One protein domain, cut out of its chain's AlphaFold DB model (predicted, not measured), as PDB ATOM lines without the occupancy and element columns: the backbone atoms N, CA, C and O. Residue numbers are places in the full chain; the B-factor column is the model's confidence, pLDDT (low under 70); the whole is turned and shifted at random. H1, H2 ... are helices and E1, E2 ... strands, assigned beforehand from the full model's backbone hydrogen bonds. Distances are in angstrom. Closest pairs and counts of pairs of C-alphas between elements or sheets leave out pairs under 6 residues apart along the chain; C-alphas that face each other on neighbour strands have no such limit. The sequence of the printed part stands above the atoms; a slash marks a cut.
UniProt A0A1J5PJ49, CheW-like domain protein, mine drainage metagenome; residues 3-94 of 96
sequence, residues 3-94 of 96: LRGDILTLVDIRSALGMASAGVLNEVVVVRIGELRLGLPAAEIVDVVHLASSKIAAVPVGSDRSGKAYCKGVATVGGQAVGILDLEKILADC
ATOM      1  N   LEU A   3      57.338 -28.862 -17.905       82.94
ATOM      2  CA  LEU A   3      56.308 -27.838 -17.894       82.94
ATOM      3  C   LEU A   3      55.674 -27.795 -16.504       82.94
ATOM      4  O   LEU A   3      54.810 -28.605 -16.184       82.94
ATOM      5  N   ARG A   4      56.089 -26.821 -15.685       84.31
ATOM      6  CA  ARG A   4      55.572 -26.600 -14.318       84.31
ATOM      7  C   ARG A   4      55.686 -27.827 -13.393       84.31
ATOM      8  O   ARG A   4      54.830 -28.021 -12.539       84.31
ATOM      9  N   GLY A   5      56.739 -28.629 -13.547       84.56
ATOM     10  CA  GLY A   5      56.977 -29.833 -12.744       84.56
ATOM     11  C   GLY A   5      56.530 -31.131 -13.419       84.56
ATOM     12  O   GLY A   5      57.003 -32.191 -13.020       84.56
ATOM     13  N   ASP A   6      55.720 -31.052 -14.479       83.44
ATOM     14  CA  ASP A   6      55.293 -32.217 -15.254       83.44
ATOM     15  C   ASP A   6      56.252 -32.483 -16.421       83.44
ATOM     16  O   ASP A   6      56.631 -31.571 -17.170       83.44
ATOM     17  N   ILE A   7      56.616 -33.751 -16.620       87.69
ATOM     18  CA  ILE A   7      57.336 -34.177 -17.823       87.69
ATOM     19  C   ILE A   7      56.335 -34.233 -18.976       87.69
ATOM     20  O   ILE A   7      55.434 -35.067 -18.990       87.69
ATOM     21  N   LEU A   8      56.514 -33.345 -19.953       92.19
ATOM     22  CA  LEU A   8      55.711 -33.313 -21.169       92.19
ATOM     23  C   LEU A   8      56.478 -33.953 -22.332       92.19
ATOM     24  O   LEU A   8      57.568 -33.488 -22.701       92.19
ATOM     25  N   THR A   9      55.882 -34.997 -22.910       90.94
ATOM     26  CA  THR A   9      56.355 -35.662 -24.132       90.94
ATOM     27  C   THR A   9      56.080 -34.779 -25.340       90.94
ATOM     28  O   THR A   9      54.965 -34.285 -25.507       90.94
ATOM     29  N   LEU A  10      57.100 -34.577 -26.176       92.56
ATOM     30  CA  LEU A  10      56.976 -33.839 -27.430       92.56
ATOM     31  C   LEU A  10      56.848 -34.815 -28.595       92.56
ATOM     32  O   LEU A  10      57.673 -35.717 -28.720       92.56
ATOM     33  N   VAL A  11      55.838 -34.613 -29.438       91.69
ATOM     34  CA  VAL A  11      55.553 -35.474 -30.591       91.69
ATOM     35  C   VAL A  11      55.580 -34.634 -31.860       91.69
ATOM     36  O   VAL A  11      54.738 -33.758 -32.050       91.69
ATOM     37  N   ASP A  12      56.560 -34.888 -32.726       90.50
ATOM     38  CA  ASP A  12      56.644 -34.250 -34.040       90.50
ATOM     39  C   ASP A  12      55.729 -34.974 -35.035       90.50
ATOM     40  O   ASP A  12      55.981 -36.116 -35.419       90.50
ATOM     41  N   ILE A  13      54.660 -34.296 -35.455       90.31
ATOM     42  CA  ILE A  13      53.644 -34.838 -36.368       90.31
ATOM     43  C   ILE A  13      53.923 -34.523 -37.843       90.31
ATOM     44  O   ILE A  13      53.161 -34.948 -38.711       90.31
ATOM     45  N   ARG A  14      55.000 -33.790 -38.165       88.62
ATOM     46  CA  ARG A  14      55.309 -33.378 -39.549       88.62
ATOM     47  C   ARG A  14      55.446 -34.575 -40.482       88.62
ATOM     48  O   ARG A  14      54.922 -34.542 -41.591       88.62
ATOM     49  N   SER A  15      56.081 -35.647 -40.013       84.50
ATOM     50  CA  SER A  15      56.251 -36.886 -40.777       84.50
ATOM     51  C   SER A  15      54.912 -37.539 -41.129       84.50
ATOM     52  O   SER A  15      54.713 -37.935 -42.278       84.50
ATOM     53  N   ALA A  16      53.963 -37.587 -40.187       84.88
ATOM     54  CA  ALA A  16      52.610 -38.084 -40.437       84.88
ATOM     55  C   ALA A  16      51.889 -37.217 -41.482       84.88
ATOM     56  O   ALA A  16      51.238 -37.732 -42.391       84.88
ATOM     57  N   LEU A  17      52.085 -35.899 -41.420       85.06
ATOM     58  CA  LEU A  17      51.525 -34.942 -42.375       85.06
ATOM     59  C   LEU A  17      52.262 -34.893 -43.728       85.06
ATOM     60  O   LEU A  17      51.879 -34.102 -44.582       85.06
ATOM     61  N   GLY A  18      53.301 -35.707 -43.945       84.44
ATOM     62  CA  GLY A  18      54.095 -35.675 -45.180       84.44
ATOM     63  C   GLY A  18      54.928 -34.397 -45.349       84.44
ATOM     64  O   GLY A  18      55.398 -34.096 -46.444       84.44
ATOM     65  N   MET A  19      55.115 -33.634 -44.271       85.19
ATOM     66  CA  MET A  19      55.879 -32.394 -44.257       85.19
ATOM     67  C   MET A  19      57.369 -32.678 -44.061       85.19
ATOM     68  O   MET A  19      57.763 -33.595 -43.338       85.19
ATOM     69  N   ALA A  20      58.214 -31.842 -44.662       83.81
ATOM     70  CA  ALA A  20      59.649 -31.910 -44.426       83.81
ATOM     71  C   ALA A  20      59.973 -31.582 -42.958       83.81
ATOM     72  O   ALA A  20      59.475 -30.605 -42.399       83.81
ATOM     73  N   SER A  21      60.878 -32.350 -42.351       77.62
ATOM     74  CA  SER A  21      61.365 -32.095 -40.986       77.62
ATOM     75  C   SER A  21      62.346 -30.914 -40.884       77.62
ATOM     76  O   SER A  21      62.960 -30.712 -39.837       77.62
ATOM     77  N   ALA A  22      62.504 -30.125 -41.949       76.62
ATOM     78  CA  ALA A  22      63.359 -28.945 -41.964       76.62
ATOM     79  C   ALA A  22      62.669 -27.747 -41.284       76.62
ATOM     80  O   ALA A  22      61.449 -27.603 -41.346       76.62
ATOM     81  N   GLY A  23      63.461 -26.880 -40.651       82.81
ATOM     82  CA  GLY A  23      62.981 -25.668 -39.980       82.81
ATOM     83  C   GLY A  23      63.001 -25.759 -38.454       82.81
ATOM     84  O   GLY A  23      62.999 -26.846 -37.873       82.81
ATOM     85  N   VAL A  24      63.053 -24.589 -37.819       87.31
ATOM     86  CA  VAL A  24      63.080 -24.445 -36.360       87.31
ATOM     87  C   VAL A  24      61.646 -24.466 -35.827       87.31
ATOM     88  O   VAL A  24      60.775 -23.782 -36.359       87.31
ATOM     89  N   LEU A  25      61.415 -25.255 -34.779       91.69
ATOM     90  CA  LEU A  25      60.158 -25.287 -34.033       91.69
ATOM     91  C   LEU A  25      60.387 -24.527 -32.726       91.69
ATOM     92  O   LEU A  25      61.166 -24.979 -31.889       91.69
ATOM     93  N   ASN A  26      59.764 -23.358 -32.593       91.50
ATOM     94  CA  ASN A  26      59.961 -22.461 -31.450       91.50
ATOM     95  C   ASN A  26      58.808 -22.525 -30.444       91.50
ATOM     96  O   ASN A  26      58.980 -22.147 -29.289       91.50
ATOM     97  N   GLU A  27      57.654 -23.027 -30.874       93.19
ATOM     98  CA  GLU A  27      56.430 -23.057 -30.088       93.19
ATOM     99  C   GLU A  27      56.032 -24.496 -29.763       93.19
ATOM    100  O   GLU A  27      56.353 -25.437 -30.495       93.19
ATOM    101  N   VAL A  28      55.305 -24.686 -28.661       93.75
ATOM    102  CA  VAL A  28      54.751 -25.993 -28.280       93.75
ATOM    103  C   VAL A  28      53.273 -25.843 -27.953       93.75
ATOM    104  O   VAL A  28      52.900 -25.225 -26.957       93.75
ATOM    105  N   VAL A  29      52.426 -26.488 -28.753       93.94
ATOM    106  CA  VAL A  29      50.989 -26.580 -28.490       93.94
ATOM    107  C   VAL A  29      50.737 -27.756 -27.555       93.94
ATOM    108  O   VAL A  29      50.965 -28.909 -27.915       93.94
ATOM    109  N   VAL A  30      50.270 -27.479 -26.340       93.38
ATOM    110  CA  VAL A  30      49.933 -28.529 -25.372       93.38
ATOM    111  C   VAL A  30      48.514 -29.021 -25.631       93.38
ATOM    112  O   VAL A  30      47.560 -28.256 -25.513       93.38
ATOM    113  N   VAL A  31      48.376 -30.308 -25.938       92.62
ATOM    114  CA  VAL A  31      47.091 -30.961 -26.205       92.62
ATOM    115  C   VAL A  31      46.817 -32.062 -25.183       92.62
ATOM    116  O   VAL A  31      47.735 -32.643 -24.597       92.62
ATOM    117  N   ARG A  32      45.532 -32.340 -24.965       90.94
ATOM    118  CA  ARG A  32      45.056 -33.456 -24.144       90.94
ATOM    119  C   ARG A  32      44.146 -34.335 -24.985       90.94
ATOM    120  O   ARG A  32      43.176 -33.831 -25.544       90.94
ATOM    121  N   ILE A  33      44.462 -35.622 -25.050       88.56
ATOM    122  CA  ILE A  33      43.691 -36.630 -25.782       88.56
ATOM    123  C   ILE A  33      43.459 -37.795 -24.824       88.56
ATOM    124  O   ILE A  33      44.393 -38.505 -24.453       88.56
ATOM    125  N   GLY A  34      42.223 -37.915 -24.338       87.94
ATOM    126  CA  GLY A  34      41.920 -38.735 -23.163       87.94
ATOM    127  C   GLY A  34      42.765 -38.315 -21.953       87.94
ATOM    128  O   GLY A  34      42.826 -37.135 -21.596       87.94
ATOM    129  N   GLU A  35      43.461 -39.282 -21.358       87.31
ATOM    130  CA  GLU A  35      44.375 -39.069 -20.225       87.31
ATOM    131  C   GLU A  35      45.777 -38.604 -20.648       87.31
ATOM    132  O   GLU A  35      46.573 -38.163 -19.817       87.31
ATOM    133  N   LEU A  36      46.097 -38.673 -21.942       86.38
ATOM    134  CA  LEU A  36      47.425 -38.364 -22.445       86.38
ATOM    135  C   LEU A  36      47.591 -36.853 -22.640       86.38
ATOM    136  O   LEU A  36      46.799 -36.202 -23.326       86.38
ATOM    137  N   ARG A  37      48.656 -36.296 -22.058       90.88
ATOM    138  CA  ARG A  37      49.051 -34.892 -22.222       90.88
ATOM    139  C   ARG A  37      50.347 -34.817 -23.019       90.88
ATOM    140  O   ARG A  37      51.366 -35.349 -22.586       90.88
ATOM    141  N   LEU A  38      50.308 -34.138 -24.161       93.12
ATOM    142  CA  LEU A  38      51.428 -34.058 -25.102       93.12
ATOM    143  C   LEU A  38      51.694 -32.618 -25.510       93.12
ATOM    144  O   LEU A  38      50.796 -31.777 -25.481       93.12
ATOM    145  N   GLY A  39      52.925 -32.345 -25.919       94.19
ATOM    146  CA  GLY A  39      53.278 -31.139 -26.650       94.19
ATOM    147  C   GLY A  39      53.474 -31.449 -28.128       94.19
ATOM    148  O   GLY A  39      54.152 -32.412 -28.482       94.19
ATOM    149  N   LEU A  40      52.901 -30.615 -28.985       93.88
ATOM    150  CA  LEU A  40      53.102 -30.636 -30.427       93.88
ATOM    151  C   LEU A  40      54.001 -29.452 -30.795       93.88
ATOM    152  O   LEU A  40      53.560 -28.305 -30.674       93.88
ATOM    153  N   PRO A  41      55.261 -29.693 -31.190       93.81
ATOM    154  CA  PRO A  41      56.136 -28.631 -31.657       93.81
ATOM    155  C   PRO A  41      55.573 -27.961 -32.916       93.81
ATOM    156  O   PRO A  41      55.157 -28.640 -33.856       93.81
ATOM    157  N   ALA A  42      55.599 -26.635 -32.948       92.94
ATOM    158  CA  ALA A  42      55.147 -25.814 -34.062       92.94
ATOM    159  C   ALA A  42      56.189 -24.735 -34.387       92.94
ATOM    160  O   ALA A  42      56.971 -24.317 -33.531       92.94
ATOM    161  N   ALA A  43      56.210 -24.288 -35.643       92.00
ATOM    162  CA  ALA A  43      57.071 -23.181 -36.048       92.00
ATOM    163  C   ALA A  43      56.592 -21.858 -35.427       92.00
ATOM    164  O   ALA A  43      57.404 -21.113 -34.883       92.00
ATOM    165  N   GLU A  44      55.280 -21.612 -35.478       92.56
ATOM    166  CA  GLU A  44      54.629 -20.379 -35.034       92.56
ATOM    167  C   GLU A  44      53.152 -20.643 -34.690       92.56
ATOM    168  O   GLU A  44      52.519 -21.530 -35.273       92.56
ATOM    169  N   ILE A  45      52.599 -19.858 -33.760       92.50
ATOM    170  CA  ILE A  45      51.160 -19.774 -33.484       92.50
ATOM    171  C   ILE A  45      50.660 -18.451 -34.062       92.50
ATOM    172  O   ILE A  45      51.019 -17.389 -33.566       92.50
ATOM    173  N   VAL A  46      49.837 -18.523 -35.109       91.00
ATOM    174  CA  VAL A  46      49.445 -17.334 -35.885       91.00
ATOM    175  C   VAL A  46      48.226 -16.629 -35.284       91.00
ATOM    176  O   VAL A  46      48.285 -15.433 -35.018       91.00
ATOM    177  N   ASP A  47      47.115 -17.346 -35.081       90.62
ATOM    178  CA  ASP A  47      45.853 -16.751 -34.620       90.62
ATOM    179  C   ASP A  47      44.911 -17.794 -33.982       90.62
ATOM    180  O   ASP A  47      45.069 -19.004 -34.175       90.62
ATOM    181  N   VAL A  48      43.902 -17.322 -33.245       92.69
ATOM    182  CA  VAL A  48      42.804 -18.118 -32.686       92.69
ATOM    183  C   VAL A  48      41.498 -17.709 -33.357       92.69
ATOM    184  O   VAL A  48      40.945 -16.641 -33.106       92.69
ATOM    185  N   VAL A  49      40.954 -18.608 -34.176       91.81
ATOM    186  CA  VAL A  49      39.766 -18.328 -34.987       91.81
ATOM    187  C   VAL A  49      38.575 -19.185 -34.585       91.81
ATOM    188  O   VAL A  49      38.700 -20.375 -34.300       91.81
ATOM    189  N   HIS A  50      37.389 -18.576 -34.595       92.31
ATOM    190  CA  HIS A  50      36.129 -19.284 -34.390       92.31
ATOM    191  C   HIS A  50      35.570 -19.741 -35.738       92.31
ATOM    192  O   HIS A  50      35.278 -18.926 -36.614       92.31
ATOM    193  N   LEU A  51      35.394 -21.053 -35.897       91.50
ATOM    194  CA  LEU A  51      34.870 -21.668 -37.114       91.50
ATOM    195  C   LEU A  51      33.542 -22.369 -36.830       91.50
ATOM    196  O   LEU A  51      33.469 -23.283 -36.013       91.50
ATOM    197  N   ALA A  52      32.492 -21.966 -37.545       93.62
ATOM    198  CA  ALA A  52      31.242 -22.719 -37.567       93.62
ATOM    199  C   ALA A  52      31.430 -24.019 -38.360       93.62
ATOM    200  O   ALA A  52      32.075 -24.015 -39.408       93.62
ATOM    201  N   SER A  53      30.802 -25.115 -37.928       91.56
ATOM    202  CA  SER A  53      30.910 -26.413 -38.614       91.56
ATOM    203  C   SER A  53      30.472 -26.354 -40.082       91.56
ATOM    204  O   SER A  53      31.033 -27.057 -40.912       91.56
ATOM    205  N   SER A  54      29.539 -25.463 -40.437       94.12
ATOM    206  CA  SER A  54      29.104 -25.234 -41.825       94.12
ATOM    207  C   SER A  54      30.175 -24.613 -42.732       94.12
ATOM    208  O   SER A  54      30.022 -24.618 -43.950       94.12
ATOM    209  N   LYS A  55      31.250 -24.060 -42.158       94.25
ATOM    210  CA  LYS A  55      32.414 -23.532 -42.886       94.25
ATOM    211  C   LYS A  55      33.503 -24.583 -43.095       94.25
ATOM    212  O   LYS A  55      34.476 -24.297 -43.787       94.25
ATOM    213  N   ILE A  56      33.348 -25.771 -42.507       94.62
ATOM    214  CA  ILE A  56      34.271 -26.889 -42.674       94.62
ATOM    215  C   ILE A  56      33.803 -27.711 -43.873       94.62
ATOM    216  O   ILE A  56      32.768 -28.374 -43.831       94.62
ATOM    217  N   ALA A  57      34.572 -27.653 -44.953       93.62
ATOM    218  CA  ALA A  57      34.372 -28.482 -46.127       93.62
ATOM    219  C   ALA A  57      35.099 -29.824 -45.973       93.62
ATOM    220  O   ALA A  57      36.068 -29.957 -45.218       93.62
ATOM    221  N   ALA A  58      34.649 -30.822 -46.733       90.56
ATOM    222  CA  ALA A  58      35.366 -32.082 -46.857       90.56
ATOM    223  C   ALA A  58      36.774 -31.858 -47.431       90.56
ATOM    224  O   ALA A  58      37.007 -30.939 -48.222       90.56
ATOM    225  N   VAL A  59      37.708 -32.728 -47.051       88.50
ATOM    226  CA  VAL A  59      39.067 -32.711 -47.598       88.50
ATOM    227  C   VAL A  59      39.005 -32.915 -49.122       88.50
ATOM    228  O   VAL A  59      38.360 -33.867 -49.574       88.50
ATOM    229  N   PRO A  60      39.655 -32.057 -49.931       82.44
ATOM    230  CA  PRO A  60      39.640 -32.180 -51.383       82.44
ATOM    231  C   PRO A  60      40.107 -33.553 -51.883       82.44
ATOM    232  O   PRO A  60      41.058 -34.151 -51.378       82.44
ATOM    233  N   VAL A  61      39.486 -34.042 -52.958       74.00
ATOM    234  CA  VAL A  61      39.817 -35.354 -53.550       74.00
ATOM    235  C   VAL A  61      41.255 -35.396 -54.092       74.00
ATOM    236  O   VAL A  61      41.849 -36.472 -54.143       74.00
ATOM    237  N   GLY A  62      41.832 -34.246 -54.448       73.94
ATOM    238  CA  GLY A  62      43.221 -34.113 -54.897       73.94
ATOM    239  C   GLY A  62      44.261 -33.998 -53.777       73.94
ATOM    240  O   GLY A  62      45.446 -33.914 -54.082       73.94
ATOM    241  N   SER A  63      43.849 -33.975 -52.504       76.56
ATOM    242  CA  SER A  63      44.792 -33.944 -51.383       76.56
ATOM    243  C   SER A  63      45.613 -35.229 -51.317       76.56
ATOM    244  O   SER A  63      45.146 -36.314 -51.685       76.56
ATOM    245  N   ASP A  64      46.843 -35.091 -50.831       76.25
ATOM    246  CA  ASP A  64      47.753 -36.201 -50.595       76.25
ATOM    247  C   ASP A  64      47.196 -37.209 -49.570       76.25
ATOM    248  O   ASP A  64      46.172 -37.004 -48.904       76.25
ATOM    249  N   ARG A  65      47.863 -38.367 -49.474       71.69
ATOM    250  CA  ARG A  65      47.436 -39.460 -48.588       71.69
ATOM    251  C   ARG A  65      47.330 -38.989 -47.136       71.69
ATOM    252  O   ARG A  65      46.376 -39.372 -46.463       71.69
ATOM    253  N   SER A  66      48.267 -38.156 -46.688       70.81
ATOM    254  CA  SER A  66      48.300 -37.602 -45.335       70.81
ATOM    255  C   SER A  66      47.139 -36.647 -45.072       70.81
ATOM    256  O   SER A  66      46.447 -36.811 -44.070       70.81
ATOM    257  N   GLY A  67      46.835 -35.730 -45.996       70.38
ATOM    258  CA  GLY A  67      45.683 -34.838 -45.888       70.38
ATOM    259  C   GLY A  67      44.358 -35.598 -45.797       70.38
ATOM    260  O   GLY A  67      43.513 -35.264 -44.975       70.38
ATOM    261  N   LYS A  68      44.175 -36.676 -46.569       73.56
ATOM    262  CA  LYS A  68      42.963 -37.513 -46.467       73.56
ATOM    263  C   LYS A  68      42.918 -38.377 -45.210       73.56
ATOM    264  O   LYS A  68      41.836 -38.664 -44.706       73.56
ATOM    265  N   ALA A  69      44.068 -38.855 -44.744       81.88
ATOM    266  CA  ALA A  69      44.130 -39.719 -43.577       81.88
ATOM    267  C   ALA A  69      43.893 -38.930 -42.290       81.88
ATOM    268  O   ALA A  69      43.161 -39.415 -41.434       81.88
ATOM    269  N   TYR A  70      44.460 -37.731 -42.174       89.62
ATOM    270  CA  TYR A  70      44.592 -37.037 -40.896       89.62
ATOM    271  C   TYR A  70      43.842 -35.708 -40.801       89.62
ATOM    272  O   TYR A  70      43.843 -35.118 -39.727       89.62
ATOM    273  N   CYS A  71      43.186 -35.219 -41.859       90.69
ATOM    274  CA  CYS A  71      42.331 -34.033 -41.760       90.69
ATOM    275  C   CYS A  71      40.850 -34.421 -41.634       90.69
ATOM    276  O   CYS A  71      40.318 -35.172 -42.449       90.69
ATOM    277  N   LYS A  72      40.155 -33.829 -40.656       91.12
ATOM    278  CA  LYS A  72      38.688 -33.886 -40.516       91.12
ATOM    279  C   LYS A  72      37.977 -33.042 -41.575       91.12
ATOM    280  O   LYS A  72      36.819 -33.291 -41.896       91.12
ATOM    281  N   GLY A  73      38.666 -32.037 -42.108       93.12
ATOM    282  CA  GLY A  73      38.150 -31.138 -43.129       93.12
ATOM    283  C   GLY A  73      39.100 -29.980 -43.399       93.12
ATOM    284  O   GLY A  73      40.205 -29.920 -42.854       93.12
ATOM    285  N   VAL A  74      38.649 -29.056 -44.238       93.62
ATOM    286  CA  VAL A  74      39.365 -27.826 -44.590       93.62
ATOM    287  C   VAL A  74      38.407 -26.648 -44.461       93.62
ATOM    288  O   VAL A  74      37.240 -26.748 -44.835       93.62
ATOM    289  N   ALA A  75      38.889 -25.528 -43.941       94.75
ATOM    290  CA  ALA A  75      38.158 -24.267 -43.901       94.75
ATOM    291  C   ALA A  75      38.987 -23.158 -44.551       94.75
ATOM    292  O   ALA A  75      40.210 -23.254 -44.629       94.75
ATOM    293  N   THR A  76      38.326 -22.089 -44.991       94.25
ATOM    294  CA  THR A  76      39.011 -20.878 -45.460       94.25
ATOM    295  C   THR A  76      38.933 -19.804 -44.385       94.25
ATOM    296  O   THR A  76      37.840 -19.380 -44.008       94.25
ATOM    297  N   VAL A  77      40.090 -19.346 -43.919       92.31
ATOM    298  CA  VAL A  77      40.248 -18.320 -42.882       92.31
ATOM    299  C   VAL A  77      41.141 -17.229 -43.454       92.31
ATOM    300  O   VAL A  77      42.237 -17.517 -43.917       92.31
ATOM    301  N   GLY A  78      40.660 -15.983 -43.507       90.12
ATOM    302  CA  GLY A  78      41.451 -14.871 -44.055       90.12
ATOM    303  C   GLY A  78      41.911 -15.075 -45.510       90.12
ATOM    304  O   GLY A  78      42.952 -14.566 -45.903       90.12
ATOM    305  N   GLY A  79      41.171 -15.858 -46.304       90.75
ATOM    306  CA  GLY A  79      41.554 -16.211 -47.678       90.75
ATOM    307  C   GLY A  79      42.576 -17.350 -47.792       90.75
ATOM    308  O   GLY A  79      42.921 -17.736 -48.905       90.75
ATOM    309  N   GLN A  80      43.024 -17.927 -46.675       90.62
ATOM    310  CA  GLN A  80      43.941 -19.063 -46.642       90.62
ATOM    311  C   GLN A  80      43.199 -20.357 -46.301       90.62
ATOM    312  O   GLN A  80      42.297 -20.370 -45.463       90.62
ATOM    313  N   ALA A  81      43.578 -21.454 -46.955       89.62
ATOM    314  CA  ALA A  81      43.073 -22.779 -46.620       89.62
ATOM    315  C   ALA A  81      43.758 -23.293 -45.346       89.62
ATOM    316  O   ALA A  81      44.984 -23.338 -45.270       89.62
ATOM    317  N   VAL A  82      42.959 -23.709 -44.369       91.75
ATOM    318  CA  VAL A  82      43.409 -24.244 -43.083       91.75
ATOM    319  C   VAL A  82      42.840 -25.648 -42.913       91.75
ATOM    320  O   VAL A  82      41.628 -25.855 -43.002       91.75
ATOM    321  N   GLY A  83      43.718 -26.626 -42.684       91.75
ATOM    322  CA  GLY A  83      43.327 -28.004 -42.394       91.75
ATOM    323  C   GLY A  83      42.929 -28.176 -40.929       91.75
ATOM    324  O   GLY A  83      43.639 -27.724 -40.034       91.75
ATOM    325  N   ILE A  84      41.812 -28.856 -40.677       93.31
ATOM    326  CA  ILE A  84      41.408 -29.263 -39.330       93.31
ATOM    327  C   ILE A  84      41.962 -30.665 -39.092       93.31
ATOM    328  O   ILE A  84      41.494 -31.619 -39.712       93.31
ATOM    329  N   LEU A  85      42.951 -30.796 -38.210       92.44
ATOM    330  CA  LEU A  85      43.639 -32.063 -37.958       92.44
ATOM    331  C   LEU A  85      42.856 -32.988 -37.016       92.44
ATOM    332  O   LEU A  85      42.229 -32.552 -36.050       92.44
ATOM    333  N   ASP A  86      42.941 -34.287 -37.281       92.19
ATOM    334  CA  ASP A  86      42.481 -35.361 -36.411       92.19
ATOM    335  C   ASP A  86      43.635 -35.895 -35.561       92.19
ATOM    336  O   ASP A  86      44.332 -36.839 -35.936       92.19
ATOM    337  N   LEU A  87      43.857 -35.258 -34.412       91.25
ATOM    338  CA  LEU A  87      44.981 -35.599 -33.543       91.25
ATOM    339  C   LEU A  87      44.887 -37.022 -32.977       91.25
ATOM    340  O   LEU A  87      45.918 -37.665 -32.826       91.25
ATOM    341  N   GLU A  88      43.688 -37.543 -32.709       89.75
ATOM    342  CA  GLU A  88      43.520 -38.925 -32.234       89.75
ATOM    343  C   GLU A  88      44.061 -39.920 -33.259       89.75
ATOM    344  O   GLU A  88      44.826 -40.821 -32.921       89.75
ATOM    345  N   LYS A  89      43.723 -39.710 -34.534       90.19
ATOM    346  CA  LYS A  89      44.173 -40.574 -35.621       90.19
ATOM    347  C   LYS A  89      45.663 -40.423 -35.920       90.19
ATOM    348  O   LYS A  89      46.334 -41.423 -36.147       90.19
ATOM    349  N   ILE A  90      46.187 -39.196 -35.881       89.94
ATOM    350  CA  ILE A  90      47.625 -38.942 -36.054       89.94
ATOM    351  C   ILE A  90      48.427 -39.684 -34.983       89.94
ATOM    352  O   ILE A  90      49.402 -40.362 -35.300       89.94
ATOM    353  N   LEU A  91      48.016 -39.583 -33.718       87.06
ATOM    354  CA  LEU A  91      48.744 -40.202 -32.613       87.06
ATOM    355  C   LEU A  91      48.546 -41.714 -32.522       87.06
ATOM    356  O   LEU A  91      49.403 -42.385 -31.965       87.06
ATOM    357  N   ALA A  92      47.458 -42.264 -33.061       85.69
ATOM    358  CA  ALA A  92      47.315 -43.712 -33.188       85.69
ATOM    359  C   ALA A  92      48.345 -44.307 -34.173       85.69
ATOM    360  O   ALA A  92      48.830 -45.417 -33.953       85.69
ATOM    361  N   ASP A  93      48.703 -43.564 -35.226       82.75
ATOM    362  CA  ASP A  93      49.696 -43.989 -36.224       82.75
ATOM    363  C   ASP A  93      51.140 -43.658 -35.800       82.75
ATOM    364  O   ASP A  93      52.077 -44.413 -36.092       82.75
ATOM    365  N   CYS A  94      51.346 -42.564 -35.061       72.06
ATOM    366  CA  CYS A  94      52.596 -42.306 -34.355       72.06
ATOM    367  C   CYS A  94      52.699 -43.273 -33.172       72.06
ATOM    368  O   CYS A  94      52.150 -42.998 -32.121       72.06
TER     369      CYS A  94
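Overview. This is residues 3 to 94 of the 96 residues of the protein "CheW-like domain protein" of mine drainage metagenome (UniProt A0A1J5PJ49). Two separate antiparallel hairpins, E1 with E2 and E3 with E4, are joined by a long loop, residues 43 to 64; short helix H2 lies between them toward one end. The 92 printed residues run E1 E2 H1 E3 E4 H2, mixed in class, with under half in named elements. The whole is compact, radius of gyration of the C-alphas 14.2 A, spanning 42 by 29 by 27 A.

Arrangement. Residues 9 to 10 pair, parallel, with residues 38 to 39 of E2, residues 36 to 42. E1, residues 27 to 33, forms a hairpin with E2; N 29 and O 40 are 2.9 A apart. H1, residues 65 to 70, only just touches H2, residues 87 to 93, with 3 pairs of C-alphas within 8 A; the closest, Tyr 70 and Ile 90, are 6.0 A apart, at a steep tilt of 57 degrees, opposite ways. E3, residues 71 to 77, forms a hairpin with E4, residues 80 to 85; N 75 and O 82 are 2.9 A apart. E1 and E3 are apart. In H1 and H2 every O i to N i+4 pair is within hydrogen-bond range.

Along the chain. E1, 19.1 A long, begins at C-alpha 27 (56.430, -23.057, -30.088); E2 measures 18.8 A, H1 8.6 A, E3 15.9 A, E4 15.6 A. H2, 10.0 A, ends at C-alpha 93 (49.696, -43.989, -36.224).

Size, cuts and confidence. The C-alphas of Gly 5 and Val 61, the farthest apart, are 44.6 A apart. The printed part has no cut; the link from E2 to H1 is long. No printed residue is under 70 in pLDDT.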